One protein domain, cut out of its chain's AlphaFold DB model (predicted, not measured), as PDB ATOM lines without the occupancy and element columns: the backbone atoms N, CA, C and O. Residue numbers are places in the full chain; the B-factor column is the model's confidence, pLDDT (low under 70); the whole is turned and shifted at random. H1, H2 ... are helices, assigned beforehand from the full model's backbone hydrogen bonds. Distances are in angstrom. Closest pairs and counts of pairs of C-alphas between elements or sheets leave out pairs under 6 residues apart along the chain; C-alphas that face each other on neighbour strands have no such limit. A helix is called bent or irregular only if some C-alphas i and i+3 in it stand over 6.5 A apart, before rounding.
ATOM      1  N   HIS A  40     128.824  34.325 104.995       97.31
ATOM      2  CA  HIS A  40     127.373  34.510 104.898       97.31
ATOM      3  C   HIS A  40     126.739  34.802 106.262       97.31
ATOM      4  O   HIS A  40     125.865  35.661 106.346       97.31
ATOM      5  N   ARG A  41     127.217  34.171 107.348       97.50
ATOM      6  CA  ARG A  41     126.792  34.492 108.721       97.50
ATOM      7  C   ARG A  41     127.142  35.933 109.090       97.50
ATOM      8  O   ARG A  41     126.290  36.652 109.601       97.50
ATOM      9  N   ILE A  42     128.363  36.377 108.784       97.00
ATOM     10  CA  ILE A  42     128.798  37.762 109.030       97.00
ATOM     11  C   ILE A  42     127.957  38.751 108.214       97.00
ATOM     12  O   ILE A  42     127.511  39.758 108.761       97.00
ATOM     13  N   LEU A  43     127.705  38.456 106.935       97.75
ATOM     14  CA  LEU A  43     126.851  39.279 106.077       97.75
ATOM     15  C   LEU A  43     125.421  39.365 106.621       97.75
ATOM     16  O   LEU A  43     124.882  40.460 106.733       97.75
ATOM     17  N   MET A  44     124.820  38.234 106.993       98.44
ATOM     18  CA  MET A  44     123.491  38.188 107.604       98.44
ATOM     19  C   MET A  44     123.427  39.085 108.846       98.44
ATOM     20  O   MET A  44     122.530  39.916 108.953       98.44
ATOM     21  N   LEU A  45     124.402  38.975 109.755       98.31
ATOM     22  CA  LEU A  45     124.457  39.802 110.964       98.31
ATOM     23  C   LEU A  45     124.625  41.297 110.657       98.31
ATOM     24  O   LEU A  45     123.988  42.119 111.311       98.31
ATOM     25  N   ASP A  46     125.451  41.660 109.673       98.38
ATOM     26  CA  ASP A  46     125.630  43.052 109.242       98.38
ATOM     27  C   ASP A  46     124.340  43.642 108.648       98.38
ATOM     28  O   ASP A  46     123.973  44.776 108.958       98.38
ATOM     29  N   LEU A  47     123.608  42.862 107.846       98.56
ATOM     30  CA  LEU A  47     122.308  43.267 107.309       98.56
ATOM     31  C   LEU A  47     121.290  43.496 108.429       98.56
ATOM     32  O   LEU A  47     120.632  44.535 108.453       98.56
ATOM     33  N   VAL A  48     121.200  42.571 109.388       98.69
ATOM     34  CA  VAL A  48     120.315  42.708 110.551       98.69
ATOM     35  C   VAL A  48     120.675  43.942 111.380       98.69
ATOM     36  O   VAL A  48     119.784  44.720 111.717       98.69
ATOM     37  N   ASP A  49     121.958  44.165 111.681       98.50
ATOM     38  CA  ASP A  49     122.407  45.329 112.460       98.50
ATOM     39  C   ASP A  49     122.016  46.645 111.776       98.50
ATOM     40  O   ASP A  49     121.509  47.559 112.427       98.50
ATOM     41  N   LYS A  50     122.151  46.727 110.446       98.50
ATOM     42  CA  LYS A  50     121.713  47.894 109.666       98.50
ATOM     43  C   LYS A  50     120.208  48.125 109.757       98.50
ATOM     44  O   LYS A  50     119.788  49.271 109.929       98.50
ATOM     45  N   ILE A  51     119.400  47.062 109.689       98.56
ATOM     46  CA  ILE A  51     117.947  47.171 109.869       98.56
ATOM     47  C   ILE A  51     117.645  47.694 111.274       98.56
ATOM     48  O   ILE A  51     116.945  48.696 111.399       98.56
ATOM     49  N   ILE A  52     118.228  47.100 112.320       98.50
ATOM     50  CA  ILE A  52     118.016  47.538 113.708       98.50
ATOM     51  C   ILE A  52     118.393  49.014 113.867       98.50
ATOM     52  O   ILE A  52     117.577  49.799 114.343       98.50
ATOM     53  N   ILE A  53     119.586  49.420 113.419       97.88
ATOM     54  CA  ILE A  53     120.054  50.815 113.499       97.88
ATOM     55  C   ILE A  53     119.073  51.770 112.811       97.88
ATOM     56  O   ILE A  53     118.780  52.829 113.366       97.88
ATOM     57  N   SER A  54     118.529  51.397 111.648       97.94
ATOM     58  CA  SER A  54     117.552  52.227 110.932       97.94
ATOM     59  C   SER A  54     116.223  52.395 111.678       97.94
ATOM     60  O   SER A  54     115.521  53.382 111.469       97.94
ATOM     61  N   LYS A  55     115.886  51.454 112.569       97.44
ATOM     62  CA  LYS A  55     114.622  51.423 113.310       97.44
ATOM     63  C   LYS A  55     114.737  51.948 114.742       97.44
ATOM     64  O   LYS A  55     113.744  52.415 115.281       97.44
ATOM     65  N   LEU A  56     115.925  51.961 115.351       96.69
ATOM     66  CA  LEU A  56     116.127  52.523 116.697       96.69
ATOM     67  C   LEU A  56     115.518  53.925 116.895       96.69
ATOM     68  O   LEU A  56     114.946  54.142 117.964       96.69
ATOM     69  N   PRO A  57     115.565  54.867 115.926       95.88
ATOM     70  CA  PRO A  57     114.939  56.178 116.097       95.88
ATOM     71  C   PRO A  57     113.430  56.141 116.375       95.88
ATOM     72  O   PRO A  57     112.907  57.108 116.923       95.88
ATOM     73  N   THR A  58     112.730  55.050 116.033       95.81
ATOM     74  CA  THR A  58     111.283  54.898 116.258       95.81
ATOM     75  C   THR A  58     110.936  54.397 117.663       95.81
ATOM     76  O   THR A  58     109.757  54.279 117.996       95.81
ATOM     77  N   LEU A  59     111.929  54.085 118.503       94.44
ATOM     78  CA  LEU A  59     111.704  53.830 119.924       94.44
ATOM     79  C   LEU A  59     111.227  55.109 120.618       94.44
ATOM     80  O   LEU A  59     111.775  56.189 120.408       94.44
ATOM     81  N   LYS A  60     110.230  54.996 121.492       92.75
ATOM     82  CA  LYS A  60     109.659  56.157 122.186       92.75
ATOM     83  C   LYS A  60     110.654  56.760 123.181       92.75
ATOM     84  O   LYS A  60     110.860  57.972 123.201       92.75
ATOM     85  N   ASN A  61     111.338  55.916 123.955       91.19
ATOM     86  CA  ASN A  61     112.392  56.361 124.863       91.19
ATOM     87  C   ASN A  61     113.714  56.575 124.103       91.19
ATOM     88  O   ASN A  61     114.484  55.645 123.858       91.19
ATOM     89  N   GLN A  62     114.002  57.832 123.764       92.38
ATOM     90  CA  GLN A  62     115.178  58.210 122.973       92.38
ATOM     91  C   GLN A  62     116.517  58.025 123.706       92.38
ATOM     92  O   GLN A  62     117.557  57.889 123.057       92.38
ATOM     93  N   LEU A  63     116.524  58.003 125.044       92.00
ATOM     94  CA  LEU A  63     117.735  57.708 125.818       92.00
ATOM     95  C   LEU A  63     118.106  56.230 125.689       92.00
ATOM     96  O   LEU A  63     119.266  55.905 125.428       92.00
ATOM     97  N   VAL A  64     117.106  55.351 125.787       92.94
ATOM     98  CA  VAL A  64     117.260  53.914 125.540       92.94
ATOM     99  C   VAL A  64     117.655  53.671 124.084       92.94
ATOM    100  O   VAL A  64     118.618  52.954 123.827       92.94
ATOM    101  N   ALA A  65     116.989  54.323 123.128       93.50
ATOM    102  CA  ALA A  65     117.258  54.168 121.696       93.50
ATOM    103  C   ALA A  65     118.718  54.448 121.307       93.50
ATOM    104  O   ALA A  65     119.314  53.716 120.518       93.50
ATOM    105  N   LYS A  66     119.310  55.502 121.881       93.69
ATOM    106  CA  LYS A  66     120.690  55.926 121.595       93.69
ATOM    107  C   LYS A  66     121.742  55.084 122.314       93.69
ATOM    108  O   LYS A  66     122.931  55.197 122.009       93.69
ATOM    109  N   TYR A  67     121.345  54.258 123.277       94.56
ATOM    110  CA  TYR A  67     122.287  53.440 124.020       94.56
ATOM    111  C   TYR A  67     122.685  52.195 123.226       94.56
ATOM    112  O   TYR A  67     121.849  51.404 122.800       94.56
ATOM    113  N   ALA A  68     123.993  51.993 123.054       92.69
ATOM    114  CA  ALA A  68     124.517  50.964 122.160       92.69
ATOM    115  C   ALA A  68     124.063  49.535 122.506       92.69
ATOM    116  O   ALA A  68     123.972  48.711 121.604       92.69
ATOM    117  N   LEU A  69     123.776  49.221 123.776       95.38
ATOM    118  CA  LEU A  69     123.352  47.870 124.171       95.38
ATOM    119  C   LEU A  69     121.914  47.563 123.747       95.38
ATOM    120  O   LEU A  69     121.589  46.395 123.576       95.38
ATOM    121  N   THR A  70     121.084  48.578 123.498       96.56
ATOM    122  CA  THR A  70     119.704  48.396 123.027       96.56
ATOM    123  C   THR A  70     119.669  47.648 121.699       96.56
ATOM    124  O   THR A  70     118.925  46.683 121.553       96.56
ATOM    125  N   ARG A  71     120.542  48.014 120.749       96.50
ATOM    126  CA  ARG A  71     120.618  47.326 119.449       96.50
ATOM    127  C   ARG A  71     121.001  45.850 119.591       96.50
ATOM    128  O   ARG A  71     120.479  45.003 118.879       96.50
ATOM    129  N   PHE A  72     121.890  45.541 120.536       97.62
ATOM    130  CA  PHE A  72     122.351  44.179 120.797       97.62
ATOM    131  C   PHE A  72     121.286  43.365 121.542       97.62
ATOM    132  O   PHE A  72     121.062  42.202 121.222       97.62
ATOM    133  N   ALA A  73     120.542  43.987 122.459       98.06
ATOM    134  CA  ALA A  73     119.375  43.366 123.076       98.06
ATOM    135  C   ALA A  73     118.312  42.992 122.024       98.06
ATOM    136  O   ALA A  73     117.847  41.856 122.016       98.06
ATOM    137  N   ILE A  74     117.997  43.891 121.082       98.44
ATOM    138  CA  ILE A  74     117.071  43.608 119.968       98.44
ATOM    139  C   ILE A  74     117.600  42.470 119.084       98.44
ATOM    140  O   ILE A  74     116.849  41.559 118.742       98.44
ATOM    141  N   LEU A  75     118.897  42.470 118.760       98.62
ATOM    142  CA  LEU A  75     119.533  41.390 117.999       98.62
ATOM    143  C   LEU A  75     119.405  40.028 118.711       98.62
ATOM    144  O   LEU A  75     119.127  39.013 118.071       98.62
ATOM    145  N   PHE A  76     119.565  40.001 120.036       98.69
ATOM    146  CA  PHE A  76     119.383  38.806 120.863       98.69
ATOM    147  C   PHE A  76     117.918  38.337 120.944       98.69
ATOM    148  O   PHE A  76     117.653  37.132 120.941       98.69
ATOM    149  N   ILE A  77     116.957  39.262 120.975       98.81
ATOM    150  CA  ILE A  77     115.525  38.937 120.905       98.81
ATOM    151  C   ILE A  77     115.197  38.305 119.549       98.81
ATOM    152  O   ILE A  77     114.596  37.231 119.492       98.81
ATOM    153  N   LEU A  78     115.659  38.920 118.453       98.81
ATOM    154  CA  LEU A  78     115.457  38.400 117.102       98.81
ATOM    155  C   LEU A  78     116.045  36.990 116.943       98.81
ATOM    156  O   LEU A  78     115.396  36.119 116.365       98.81
ATOM    157  N   ARG A  79     117.234  36.734 117.512       98.62
ATOM    158  CA  ARG A  79     117.827  35.390 117.552       98.62
ATOM    159  C   ARG A  79     116.853  34.355 118.114       98.62
ATOM    160  O   ARG A  79     116.717  33.278 117.543       98.62
ATOM    161  N   GLN A  80     116.204  34.660 119.232       98.75
ATOM    162  CA  GLN A  80     115.273  33.735 119.881       98.75
ATOM    163  C   GLN A  80     113.969  33.576 119.105       98.75
ATOM    164  O   GLN A  80     113.405  32.483 119.094       98.75
ATOM    165  N   ILE A  81     113.509  34.622 118.416       98.75
ATOM    166  CA  ILE A  81     112.383  34.501 117.485       98.75
ATOM    167  C   ILE A  81     112.731  33.515 116.365       98.75
ATOM    168  O   ILE A  81     111.964  32.584 116.128       98.75
ATOM    169  N   PHE A  82     113.910  33.634 115.745       98.75
ATOM    170  CA  PHE A  82     114.345  32.686 114.713       98.75
ATOM    171  C   PHE A  82     114.468  31.249 115.228       98.75
ATOM    172  O   PHE A  82     114.143  30.314 114.506       98.75
ATOM    173  N   GLU A  83     114.864  31.046 116.485       98.56
ATOM    174  CA  GLU A  83     114.913  29.709 117.098       98.56
ATOM    175  C   GLU A  83     113.535  29.060 117.289       98.56
ATOM    176  O   GLU A  83     113.460  27.849 117.497       98.56
ATOM    177  N   ASN A  84     112.450  29.829 117.188       98.44
ATOM    178  CA  ASN A  84     111.072  29.347 117.283       98.44
ATOM    179  C   ASN A  84     110.339  29.328 115.929       98.44
ATOM    180  O   ASN A  84     109.164  28.977 115.884       98.44
ATOM    181  N   ASP A  85     111.025  29.650 114.831       98.56
ATOM    182  CA  ASP A  85     110.467  29.716 113.477       98.56
ATOM    183  C   ASP A  85     111.137  28.668 112.569       98.56
ATOM    184  O   ASP A  85     112.334  28.411 112.696       98.56
ATOM    185  N   ASN A  86     110.392  28.026 111.663       98.12
ATOM    186  CA  ASN A  86     110.951  26.964 110.814       98.12
ATOM    187  C   ASN A  86     112.016  27.499 109.848       98.12
ATOM    188  O   ASN A  86     113.131  26.972 109.806       98.12
ATOM    189  N   LYS A  87     111.707  28.581 109.119       98.12
ATOM    190  CA  LYS A  87     112.669  29.249 108.230       98.12
ATOM    191  C   LYS A  87     113.734  29.995 109.018       98.12
ATOM    192  O   LYS A  87     114.875  30.057 108.577       98.12
ATOM    193  N   GLY A  88     113.395  30.489 110.207       98.50
ATOM    194  CA  GLY A  88     114.357  31.026 111.161       98.50
ATOM    195  C   GLY A  88     115.427  29.995 111.521       98.50
ATOM    196  O   GLY A  88     116.612  30.272 111.384       98.50
ATOM    197  N   LYS A  89     115.047  28.770 111.897       98.69
ATOM    198  CA  LYS A  89     116.003  27.685 112.184       98.69
ATOM    199  C   LYS A  89     116.863  27.335 110.973       98.69
ATOM    200  O   LYS A  89     118.064  27.138 111.135       98.69
ATOM    201  N   GLU A  90     116.277  27.295 109.778       98.44
ATOM    202  CA  GLU A  90     117.020  27.064 108.534       98.44
ATOM    203  C   GLU A  90     118.053  28.173 108.282       98.44
ATOM    204  O   GLU A  90     119.220  27.870 108.051       98.44
ATOM    205  N   LEU A  91     117.671  29.444 108.440       98.25
ATOM    206  CA  LEU A  91     118.570  30.603 108.363       98.25
ATOM    207  C   LEU A  91     119.734  30.499 109.360       98.25
ATOM    208  O   LEU A  91     120.871  30.850 109.043       98.25
ATOM    209  N   LEU A  92     119.464  30.017 110.576       97.50
ATOM    210  CA  LEU A  92     120.485  29.860 111.610       97.50
ATOM    211  C   LEU A  92     121.513  28.767 111.289       97.50
ATOM    212  O   LEU A  92     122.619  28.829 111.833       97.50
ATOM    213  N   VAL A  93     121.172  27.801 110.436       97.38
ATOM    214  CA  VAL A  93     122.077  26.730 109.992       97.38
ATOM    215  C   VAL A  93     122.766  27.106 108.679       97.38
ATOM    216  O   VAL A  93     123.985  27.001 108.583       97.38
ATOM    217  N   SER A  94     121.994  27.605 107.715       97.38
ATOM    218  CA  SER A  94     122.413  27.874 106.337       97.38
ATOM    219  C   SER A  94     122.050  29.299 105.906       97.38
ATOM    220  O   SER A  94     121.155  29.498 105.076       97.38
ATOM    221  N   PRO A  95     122.735  30.328 106.442       97.75
ATOM    222  CA  PRO A  95     122.458  31.720 106.090       97.75
ATOM    223  C   PRO A  95     122.664  32.010 104.597       97.75
ATOM    224  O   PRO A  95     122.026  32.905 104.045       97.75
ATOM    225  N   GLU A  96     123.518  31.249 103.910       97.75
ATOM    226  CA  GLU A  96     123.751  31.358 102.469       97.75
ATOM    227  C   GLU A  96     122.477  31.214 101.629       97.75
ATOM    228  O   GLU A  96     122.390  31.864 100.591       97.75
ATOM    229  N   LEU A  97     121.476  30.455 102.087       97.31
ATOM    230  CA  LEU A  97     120.195  30.298 101.384       97.31
ATOM    231  C   LEU A  97     119.355  31.584 101.375       97.31
ATOM    232  O   LEU A  97     118.411  31.695 100.601       97.31
ATOM    233  N   PHE A  98     119.694  32.551 102.229       98.19
ATOM    234  CA  PHE A  98     118.915  33.770 102.436       98.19
ATOM    235  C   PHE A  98     119.656  35.035 102.010       98.19
ATOM    236  O   PHE A  98     119.019  36.020 101.660       98.19
ATOM    237  N   VAL A  99     120.996  35.062 102.059       97.75
ATOM    238  CA  VAL A  99     121.756  36.315 101.843       97.75
ATOM    239  C   VAL A  99     122.737  36.287 100.676       97.75
ATOM    240  O   VAL A  99     123.301  37.337 100.332       97.75
ATOM    241  N   LYS A 100     122.982  35.111 100.084       94.94
ATOM    242  CA  LYS A 100     123.973  34.949  99.015       94.94
ATOM    243  C   LYS A 100     123.563  35.728  97.769       94.94
ATOM    244  O   LYS A 100     124.292  36.634  97.360       94.94
ATOM    245  N   ASP A 101     122.392  35.417  97.224       96.06
ATOM    246  CA  ASP A 101     121.880  36.043  96.010       96.06
ATOM    247  C   ASP A 101     121.207  37.385  96.320       96.06
ATOM    248  O   ASP A 101     120.616  37.577  97.381       96.06
ATOM    249  N   LEU A 102     121.302  38.350  95.399       94.94
ATOM    250  CA  LEU A 102     120.811  39.716  95.638       94.94
ATOM    251  C   LEU A 102     119.298  39.772  95.888       94.94
ATOM    252  O   LEU A 102     118.854  40.558  96.722       94.94
ATOM    253  N   LYS A 103     118.517  38.944  95.183       94.81
ATOM    254  CA  LYS A 103     117.055  38.892  95.337       94.81
ATOM    255  C   LYS A 103     116.668  38.277  96.685       94.81
ATOM    256  O   LYS A 103     115.891  38.876  97.417       94.81
ATOM    257  N   ASP A 104     117.286  37.153  97.050       96.56
ATOM    258  CA  ASP A 104     117.100  36.525  98.365       96.56
ATOM    259  C   ASP A 104     117.498  37.466  99.498       96.56
ATOM    260  O   ASP A 104     116.762  37.620 100.469       96.56
ATOM    261  N   ARG A 105     118.606  38.190  99.323       97.62
ATOM    262  CA  ARG A 105     119.062  39.189 100.285       97.62
ATOM    263  C   ARG A 105     118.030  40.290 100.511       97.62
ATOM    264  O   ARG A 105     117.839  40.693 101.655       97.62
ATOM    265  N   GLN A 106     117.398  40.790  99.452       97.75
ATOM    266  CA  GLN A 106     116.362  41.812  99.586       97.75
ATOM    267  C   GLN A 106     115.142  41.255 100.326       97.75
ATOM    268  O   GLN A 106     114.679  41.858 101.291       97.75
ATOM    269  N   ASP A 107     114.703  40.049  99.969       97.94
ATOM    270  CA  ASP A 107     113.576  39.402 100.638       97.94
ATOM    271  C   ASP A 107     113.871  39.086 102.111       97.94
ATOM    272  O   ASP A 107     112.976  39.161 102.956       97.94
ATOM    273  N   PHE A 108     115.133  38.800 102.440       98.50
ATOM    274  CA  PHE A 108     115.606  38.605 103.808       98.50
ATOM    275  C   PHE A 108     115.541  39.912 104.593       98.50
ATOM    276  O   PHE A 108     115.034  39.925 105.719       98.50
ATOM    277  N   ILE A 109     116.030  41.009 104.003       98.62
ATOM    278  CA  ILE A 109     115.990  42.343 104.611       98.62
ATOM    279  C   ILE A 109     114.545  42.734 104.910       98.62
ATOM    280  O   ILE A 109     114.238  43.136 106.031       98.62
ATOM    281  N   ASP A 110     113.655  42.571 103.937       98.25
ATOM    282  CA  ASP A 110     112.273  43.010 104.068       98.25
ATOM    283  C   ASP A 110     111.498  42.142 105.066       98.25
ATOM    284  O   ASP A 110     110.799  42.686 105.921       98.25
ATOM    285  N   SER A 111     111.667  40.815 105.022       98.44
ATOM    286  CA  SER A 111     111.059  39.898 106.001       98.44
ATOM    287  C   SER A 111     111.538  40.204 107.417       98.44
ATOM    288  O   SER A 111     110.744  40.339 108.344       98.44
ATOM    289  N   THR A 112     112.850  40.379 107.588       98.75
ATOM    290  CA  THR A 112     113.446  40.662 108.898       98.75
ATOM    291  C   THR A 112     113.056  42.047 109.409       98.75
ATOM    292  O   THR A 112     112.855  42.226 110.611       98.75
ATOM    293  N   SER A 113     112.892  43.030 108.518       98.62
ATOM    294  CA  SER A 113     112.402  44.352 108.902       98.62
ATOM    295  C   SER A 113     110.974  44.309 109.435       98.62
ATOM    296  O   SER A 113     110.687  45.112 110.323       98.62
ATOM    297  N   THR A 114     110.096  43.438 108.923       98.38
ATOM    298  CA  THR A 114     108.756  43.242 109.500       98.38
ATOM    299  C   THR A 114     108.887  42.785 110.952       98.38
ATOM    300  O   THR A 114     108.384  43.459 111.846       98.38
ATOM    301  N   ILE A 115     109.680  41.737 111.200       98.62
ATOM    302  CA  ILE A 115     109.848  41.166 112.545       98.62
ATOM    303  C   ILE A 115     110.452  42.185 113.522       98.62
ATOM    304  O   ILE A 115     110.007  42.312 114.660       98.62
ATOM    305  N   ILE A 116     111.451  42.959 113.087       98.69
ATOM    306  CA  ILE A 116     112.068  43.995 113.928       98.69
ATOM    307  C   ILE A 116     111.071  45.109 114.285       98.69
ATOM    308  O   ILE A 116     111.152  45.643 115.392       98.69
ATOM    309  N   ASN A 117     110.126  45.456 113.401       98.38
ATOM    310  CA  ASN A 117     109.083  46.427 113.747       98.38
ATOM    311  C   ASN A 117     108.217  45.908 114.905       98.38
ATOM    312  O   ASN A 117     107.973  46.658 115.849       98.38
ATOM    313  N   ASP A 118     107.816  44.634 114.864       98.31
ATOM    314  CA  ASP A 118     107.014  44.014 115.925       98.31
ATOM    315  C   ASP A 118     107.787  43.952 117.252       98.31
ATOM    316  O   ASP A 118     107.256  44.323 118.299       98.31
ATOM    317  N   ILE A 119     109.083  43.605 117.209       98.50
ATOM    318  CA  ILE A 119     109.961  43.650 118.393       98.50
ATOM    319  C   ILE A 119     110.001  45.060 118.995       98.50
ATOM    320  O   ILE A 119     109.963  45.205 120.214       98.50
ATOM    321  N   ILE A 120     110.099  46.108 118.173       97.81
ATOM    322  CA  ILE A 120     110.157  47.498 118.651       97.81
ATOM    323  C   ILE A 120     108.839  47.935 119.291       97.81
ATOM    324  O   ILE A 120     108.864  48.684 120.270       97.81
ATOM    325  N   ILE A 121     107.700  47.483 118.763       97.12
ATOM    326  CA  ILE A 121     106.382  47.747 119.354       97.12
ATOM    327  C   ILE A 121     106.317  47.147 120.760       97.12
ATOM    328  O   ILE A 121     106.029  47.873 121.714       97.12
ATOM    329  N   ASP A 122     106.659  45.867 120.901       96.62
ATOM    330  CA  ASP A 122     106.633  45.178 122.194       96.62
ATOM    331  C   ASP A 122     107.675  45.762 123.162       96.62
ATOM    332  O   ASP A 122     107.368  46.035 124.320       96.62
ATOM    333  N   PHE A 123     108.883  46.069 122.681       96.44
ATOM    334  CA  PHE A 123     109.929  46.704 123.485       96.44
ATOM    335  C   PHE A 123     109.499  48.076 124.022       96.44
ATOM    336  O   PHE A 123     109.783  48.401 125.174       96.44
ATOM    337  N   ASN A 124     108.809  48.891 123.215       94.44
ATOM    338  CA  ASN A 124     108.242  50.152 123.689       94.44
ATOM    339  C   ASN A 124     107.234  49.911 124.817       94.44
ATOM    340  O   ASN A 124     107.307  50.609 125.824       94.44
ATOM    341  N   GLY A 125     106.345  48.923 124.671       93.12
ATOM    342  CA  GLY A 125     105.382  48.563 125.714       93.12
ATOM    343  C   GLY A 125     106.063  48.161 127.024       93.12
ATOM    344  O   GLY A 125     105.698  48.662 128.085       93.12
ATOM    345  N   GLU A 126     107.105  47.331 126.952       92.50
ATOM    346  CA  GLU A 126     107.844  46.892 128.141       92.50
ATOM    347  C   GLU A 126     108.624  48.028 128.815       92.50
ATOM    348  O   GLU A 126     108.675  48.102 130.040       92.50
ATOM    349  N   VAL A 127     109.212  48.947 128.042       87.88
ATOM    350  CA  VAL A 127     109.972  50.078 128.600       87.88
ATOM    351  C   VAL A 127     109.064  51.187 129.134       87.88
ATOM    352  O   VAL A 127     109.401  51.792 130.151       87.88
ATOM    353  N   GLU A 128     107.918  51.460 128.502       85.50
ATOM    354  CA  GLU A 128     106.946  52.452 128.994       85.50
ATOM    355  C   GLU A 128     106.450  52.112 130.407       85.50
ATOM    356  O   GLU A 128     106.299  53.007 131.240       85.50
ATOM    357  N   ASN A 129     106.291  50.824 130.714       79.81
ATOM    358  CA  ASN A 129     105.840  50.348 132.023       79.81
ATOM    359  C   ASN A 129     106.839  50.599 133.171       79.81
ATOM    360  O   ASN A 129     106.491  50.400 134.335       79.81
ATOM    361  N   LEU A 130     108.077  51.013 132.874       85.06
ATOM    362  CA  LEU A 130     109.154  51.155 133.865       85.06
ATOM    363  C   LEU A 130     109.300  52.580 134.421       85.06
ATOM    364  O   LEU A 130     110.039  52.773 135.385       85.06
ATOM    365  N   GLY A 131     108.574  53.554 133.859       79.44
ATOM    366  CA  GLY A 131     108.530  54.938 134.342       79.44
ATOM    367  C   GLY A 131     109.714  55.817 133.918       79.44
ATOM    368  O   GLY A 131     110.651  55.377 133.250       79.44
ATOM    369  N   GLU A 132     109.655  57.098 134.298       76.50
ATOM    370  CA  GLU A 132     110.632  58.122 133.890       76.50
ATOM    371  C   GLU A 132     112.020  57.933 134.529       76.50
ATOM    372  O   GLU A 132     113.032  58.221 133.890       76.50
ATOM    373  N   ASP A 133     112.084  57.357 135.734       82.00
ATOM    374  CA  ASP A 133     113.329  57.096 136.477       82.00
ATOM    375  C   ASP A 133     114.020  55.774 136.083       82.00
ATOM    376  O   ASP A 133     114.894  55.262 136.790       82.00
ATOM    377  N   PHE A 134     113.628  55.174 134.956       88.38
ATOM    378  CA  PHE A 134     114.171  53.897 134.507       88.38
ATOM    379  C   PHE A 134     115.683  53.972 134.212       88.38
ATOM    380  O   PHE A 134     116.125  54.546 133.210       88.38
ATOM    381  N   ASP A 135     116.491  53.307 135.048       91.25
ATOM    382  CA  ASP A 135     117.939  53.158 134.841       91.25
ATOM    383  C   ASP A 135     118.260  52.127 133.745       91.25
ATOM    384  O   ASP A 135     118.723  51.003 133.981       91.25
ATOM    385  N   TYR A 136     118.037  52.541 132.502       92.12
ATOM    386  CA  TYR A 136     118.299  51.727 131.322       92.12
ATOM    387  C   TYR A 136     119.761  51.287 131.200       92.12
ATOM    388  O   TYR A 136     120.034  50.218 130.654       92.12
ATOM    389  N   LYS A 137     120.725  52.081 131.688       93.06
ATOM    390  CA  LYS A 137     122.154  51.775 131.524       93.06
ATOM    391  C   LYS A 137     122.543  50.554 132.337       93.06
ATOM    392  O   LYS A 137     123.236  49.686 131.803       93.06
ATOM    393  N   SER A 138     122.109  50.502 133.595       94.25
ATOM    394  CA  SER A 138     122.358  49.357 134.470       94.25
ATOM    395  C   SER A 138     121.556  48.148 134.008       94.25
ATOM    396  O   SER A 138     122.109  47.059 133.883       94.25
ATOM    397  N   LYS A 139     120.281  48.341 133.652       94.88
ATOM    398  CA  LYS A 139     119.384  47.251 133.244       94.88
ATOM    399  C   LYS A 139     119.809  46.572 131.944       94.88
ATOM    400  O   LYS A 139     119.843  45.351 131.888       94.88
ATOM    401  N   LEU A 140     120.258  47.325 130.940       95.00
ATOM    402  CA  LEU A 140     120.764  46.747 129.687       95.00
ATOM    403  C   LEU A 140     122.111  46.014 129.849       95.00
ATOM    404  O   LEU A 140     122.501  45.265 128.956       95.00
ATOM    405  N   ARG A 141     122.821  46.209 130.971       95.75
ATOM    406  CA  ARG A 141     124.030  45.448 131.348       95.75
ATOM    407  C   ARG A 141     123.731  44.265 132.272       95.75
ATOM    408  O   ARG A 141     124.642  43.488 132.549       95.75
ATOM    409  N   ASP A 142     122.499  44.142 132.754       96.75
ATOM    410  CA  ASP A 142     122.070  43.082 133.656       96.75
ATOM    411  C   ASP A 142     121.568  41.881 132.847       96.75
ATOM    412  O   ASP A 142     120.599  41.963 132.090       96.75
ATOM    413  N   GLU A 143     122.252  40.752 132.999       97.19
ATOM    414  CA  GLU A 143     121.937  39.512 132.292       97.19
ATOM    415  C   GLU A 143     120.514  39.017 132.572       97.19
ATOM    416  O   GLU A 143     119.787  38.648 131.647       97.19
ATOM    417  N   ASN A 144     120.102  39.016 133.840       97.69
ATOM    418  CA  ASN A 144     118.811  38.473 134.249       97.69
ATOM    419  C   ASN A 144     117.669  39.335 133.723       97.69
ATOM    420  O   ASN A 144     116.655  38.814 133.256       97.69
ATOM    421  N   TRP A 145     117.846  40.654 133.759       96.38
ATOM    422  CA  TRP A 145     116.871  41.591 133.238       96.38
ATOM    423  C   TRP A 145     116.714  41.454 131.723       96.38
ATOM    424  O   TRP A 145     115.586  41.358 131.247       96.38
ATOM    425  N   ILE A 146     117.814  41.358 130.967       97.44
ATOM    426  CA  ILE A 146     117.746  41.169 129.509       97.44
ATOM    427  C   ILE A 146     117.111  39.831 129.140       97.44
ATOM    428  O   ILE A 146     116.290  39.779 128.226       97.44
ATOM    429  N   LYS A 147     117.452  38.751 129.851       97.94
ATOM    430  CA  LYS A 147     116.825  37.441 129.641       97.94
ATOM    431  C   LYS A 147     115.321  37.497 129.893       97.94
ATOM    432  O   LYS A 147     114.559  37.001 129.067       97.94
ATOM    433  N   LYS A 148     114.898  38.143 130.984       97.50
ATOM    434  CA  LYS A 148     113.481  38.314 131.317       97.50
ATOM    435  C   LYS A 148     112.742  39.143 130.261       97.50
ATOM    436  O   LYS A 148     111.771  38.649 129.700       97.50
ATOM    437  N   LEU A 149     113.254  40.332 129.935       97.06
ATOM    438  CA  LEU A 149     112.684  41.203 128.901       97.06
ATOM    439  C   LEU A 149     112.551  40.457 127.572       97.06
ATOM    440  O   LEU A 149     111.524  40.507 126.899       97.06
ATOM    441  N   SER A 150     113.602  39.735 127.189       98.06
ATOM    442  CA  SER A 150     113.587  38.979 125.950       98.06
ATOM    443  C   SER A 150     112.553  37.860 125.970       98.06
ATOM    444  O   SER A 150     111.905  37.629 124.954       98.06
ATOM    445  N   GLN A 151     112.392  37.159 127.090       98.19
ATOM    446  CA  GLN A 151     111.378  36.120 127.225       98.19
ATOM    447  C   GLN A 151     109.964  36.704 127.108       98.19
ATOM    448  O   GLN A 151     109.113  36.094 126.458       98.19
ATOM    449  N   GLU A 152     109.716  37.869 127.709       97.81
ATOM    450  CA  GLU A 152     108.437  38.585 127.644       97.81
ATOM    451  C   GLU A 152     108.097  38.970 126.195       97.81
ATOM    452  O   GLU A 152     107.045  38.564 125.690       97.81
ATOM    453  N   ILE A 153     109.032  39.612 125.485       98.38
ATOM    454  CA  ILE A 153     108.849  40.029 124.085       98.38
ATOM    455  C   ILE A 153     108.693  38.822 123.149       98.38
ATOM    456  O   ILE A 153     107.754  38.772 122.359       98.38
ATOM    457  N   VAL A 154     109.558  37.805 123.250       98.62
ATOM    458  CA  VAL A 154     109.454  36.594 122.408       98.62
ATOM    459  C   VAL A 154     108.116  35.889 122.652       98.62
ATOM    460  O   VAL A 154     107.449  35.474 121.705       98.62
ATOM    461  N   SER A 155     107.674  35.788 123.908       98.44
ATOM    462  CA  SER A 155     106.385  35.171 124.243       98.44
ATOM    463  C   SER A 155     105.202  35.971 123.699       98.44
ATOM    464  O   SER A 155     104.217  35.371 123.264       98.44
ATOM    465  N   SER A 156     105.270  37.304 123.740       98.06
ATOM    466  CA  SER A 156     104.267  38.185 123.134       98.06
ATOM    467  C   SER A 156     104.195  37.961 121.624       98.06
ATOM    468  O   SER A 156     103.135  37.584 121.118       98.06
ATOM    469  N   TYR A 157     105.331  38.050 120.930       98.56
ATOM    470  CA  TYR A 157     105.440  37.814 119.491       98.56
ATOM    471  C   TYR A 157     104.831  36.462 119.076       98.56
ATOM    472  O   TYR A 157     103.925  36.408 118.243       98.56
ATOM    473  N   LEU A 158     105.232  35.360 119.724       98.50
ATOM    474  CA  LEU A 158     104.718  34.020 119.404       98.50
ATOM    475  C   LEU A 158     103.204  33.890 119.663       98.50
ATOM    476  O   LEU A 158     102.490  33.204 118.921       98.50
ATOM    477  N   LYS A 159     102.671  34.576 120.683       98.44
ATOM    478  CA  LYS A 159     101.218  34.647 120.917       98.44
ATOM    479  C   LYS A 159     100.500  35.401 119.797       98.44
ATOM    480  O   LYS A 159      99.399  35.004 119.431       98.44
ATOM    481  N   GLN A 160     101.077  36.473 119.258       98.31
ATOM    482  CA  GLN A 160     100.468  37.213 118.147       98.31
ATOM    483  C   GLN A 160     100.502  36.402 116.843       98.31
ATOM    484  O   GLN A 160      99.484  36.343 116.153       98.31
ATOM    485  N   VAL A 161     101.611  35.707 116.560       98.38
ATOM    486  CA  VAL A 161     101.739  34.794 115.408       98.38
ATOM    487  C   VAL A 161     100.721  33.654 115.492       98.38
ATOM    488  O   VAL A 161      99.973  33.420 114.548       98.38
ATOM    489  N   SER A 162     100.613  32.976 116.642       97.69
ATOM    490  CA  SER A 162      99.635  31.884 116.821       97.69
ATOM    491  C   SER A 162      98.177  32.346 116.725       97.69
ATOM    492  O   SER A 162      97.304  31.569 116.350       97.69
ATOM    493  N   ARG A 163      97.911  33.623 117.026       97.94
ATOM    494  CA  ARG A 163      96.604  34.273 116.843       97.94
ATOM    495  C   ARG A 163      96.397  34.848 115.441       97.94
ATOM    496  O   ARG A 163      95.360  35.469 115.225       97.94
ATOM    497  N   GLN A 164      97.361  34.683 114.531       96.88
ATOM    498  CA  GLN A 164      97.330  35.212 113.163       96.88
ATOM    499  C   GLN A 164      97.134  36.737 113.106       96.88
ATOM    500  O   GLN A 164      96.482  37.263 112.208       96.88
ATOM    501  N   ARG A 165      97.661  37.458 114.103       97.44
ATOM    502  CA  ARG A 165      97.594  38.930 114.169       97.44
ATOM    503  C   ARG A 165      98.797  39.605 113.525       97.44
ATOM    504  O   ARG A 165      98.673  40.724 113.042       97.44
ATOM    505  N   ILE A 166      99.932  38.917 113.548       97.75
ATOM    506  CA  ILE A 166     101.159  39.267 112.837       97.75
ATOM    507  C   ILE A 166     101.667  38.014 112.129       97.75
ATOM    508  O   ILE A 166     101.209  36.900 112.407       97.75
ATOM    509  N   GLU A 167     102.620  38.198 111.232       97.75
ATOM    510  CA  GLU A 167     103.191  37.120 110.438       97.75
ATOM    511  C   GLU A 167     104.450  36.555 111.089       97.75
ATOM    512  O   GLU A 167     105.212  37.273 111.734       97.75
ATOM    513  N   SER A 168     104.675  35.251 110.917       98.50
ATOM    514  CA  SER A 168     105.953  34.632 111.267       98.50
ATOM    515  C   SER A 168     107.043  35.028 110.264       98.50
ATOM    516  O   SER A 168     106.750  35.517 109.168       98.50
ATOM    517  N   PHE A 169     108.312  34.765 110.597       98.62
ATOM    518  CA  PHE A 169     109.396  34.996 109.640       98.62
ATOM    519  C   PHE A 169     109.246  34.075 108.423       98.62
ATOM    520  O   PHE A 169     109.412  34.524 107.291       98.62
ATOM    521  N   GLU A 170     108.856  32.816 108.644       98.56
ATOM    522  CA  GLU A 170     108.531  31.873 107.573       98.56
ATOM    523  C   GLU A 170     107.448  32.406 106.629       98.56
ATOM    524  O   GLU A 170     107.619  32.347 105.411       98.56
ATOM    525  N   ASN A 171     106.359  32.962 107.159       98.31
ATOM    526  CA  ASN A 171     105.286  33.498 106.327       98.31
ATOM    527  C   ASN A 171     105.741  34.729 105.541       98.31
ATOM    528  O   ASN A 171     105.469  34.821 104.345       98.31
ATOM    529  N   GLU A 172     106.453  35.658 106.182       98.19
ATOM    530  CA  GLU A 172     106.993  36.846 105.514       98.19
ATOM    531  C   GLU A 172     107.963  36.478 104.384       98.19
ATOM    532  O   GLU A 172     107.883  37.051 103.291       98.19
ATOM    533  N   TRP A 173     108.823  35.485 104.616       98.06
ATOM    534  CA  TRP A 173     109.726  34.945 103.607       98.06
ATOM    535  C   TRP A 173     108.950  34.292 102.457       98.06
ATOM    536  O   TRP A 173     109.143  34.641 101.290       98.06
ATOM    537  N   ASN A 174     108.011  33.396 102.777       97.62
ATOM    538  CA  ASN A 174     107.233  32.643 101.793       97.62
ATOM    539  C   ASN A 174     106.347  33.543 100.914       97.62
ATOM    540  O   ASN A 174     106.200  33.300  99.716       97.62
ATOM    541  N   LYS A 175     105.785  34.618 101.475       96.62
ATOM    542  CA  LYS A 175     105.029  35.617 100.706       96.62
ATOM    543  C   LYS A 175     105.898  36.295  99.656       96.62
ATOM    544  O   LYS A 175     105.470  36.453  98.515       96.62
ATOM    545  N   ARG A 176     107.119  36.678 100.033       94.44
ATOM    546  CA  ARG A 176     108.032  37.384  99.132       94.44
ATOM    547  C   ARG A 176     108.503  36.479  98.015       94.44
ATOM    548  O   ARG A 176     108.340  36.870  96.864       94.44
ATOM    549  N   ILE A 177     108.924  35.248  98.321       93.19
ATOM    550  CA  ILE A 177     109.309  34.279  97.284       93.19
ATOM    551  C   ILE A 177     108.154  33.940  96.330       93.19
ATOM    552  O   ILE A 177     108.407  33.708  95.153       93.19
ATOM    553  N   ALA A 178     106.903  33.935  96.803       91.06
ATOM    554  CA  ALA A 178     105.730  33.661  95.972       91.06
ATOM    555  C   ALA A 178     105.340  34.844  95.071       91.06
ATOM    556  O   ALA A 178     104.752  34.641  94.014       91.06
ATOM    557  N   SER A 179     105.672  36.073  95.471       83.31
ATOM    558  CA  SER A 179     105.414  37.296  94.694       83.31
ATOM    559  C   SER A 179     106.440  37.572  93.583       83.31
ATOM    560  O   SER A 179     106.409  38.638  92.967       83.31
ATOM    561  N   ARG A 180     107.378  36.642  93.371       78.69
ATOM    562  CA  ARG A 180     108.566  36.810  92.526       78.69
ATOM    563  C   ARG A 180     108.358  36.614  91.041       78.69
ATOM    564  O   ARG A 180     107.446  35.866  90.637       78.69
TER     565      ARG A 180
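AT A GLANCE: This is residues 40 to 180 of the 180 residues of an uncharacterized protein of Algoriphagus boritolerans DSM 17298 = JCM 18970 (UniProt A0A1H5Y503). One long helix, H6, runs through the domain; H1, H3 and H8 cross it steeply, and H9 packs along part of it, running the opposite way. The short helices H4 and H5 lie toward one end of the domain, H2 and H7 toward the other. The printed part has 141 residues with nine named helices, H1 to H9 in chain order, and no named strand: all helix. It is compact, with a radius of gyration of the C-alphas of 15.1 A, and spans 48 by 32 by 24 A.

IN THESE COORDINATES: H6, residues 102 to 128, is 38.3 A long, from C-alpha 102 at (120.811, 39.716, 95.638). H1, residues 40 to 58, is 28.3 A and irregular: C-alphas 54 and 57 are 7.0 A apart. H3, residues 68 to 83, is 23.9 A; H8, residues 143 to 162, 28.2 A; H9, residues 169 to 178, 14.2 A, ending at C-alpha 178 (105.730, 33.661, 95.972). H2 is residues 62 to 66, H4 86 to 93, H5 96 to 99, H7 136 to 139.

HOW THE PARTS SIT: H6 is the hub. It touches H1 at a steep tilt of 44 degrees, closest C-alphas Ser 113 and Ile 51, 6.3 A; H3 at 67 degrees, Ile 116 and Leu 78, 7.3 A; H8 at 67 degrees, Asp 122 and Ile 153, 5.9 A. H9 touches its residues 107 to 115 at 33 degrees, only just shallow, closest C-alphas Glu 172 and Ser 111, 5.1 A. H5 touches H6 only at the corner. H4 touches H9; H2 touches H1 only at the corner; H7 touches no helix. O i to N i+4 pairs are within hydrogen-bond range throughout H2, H4, H6, H8 and H9, in 13 of 15 in H1 and 11 of 12 in H3.

THE WHOLE: The farthest C-alphas, Asp 133 and Arg 180, are 48.6 A apart. The printed part has no cut, no link is long, and no printed residue is under 70.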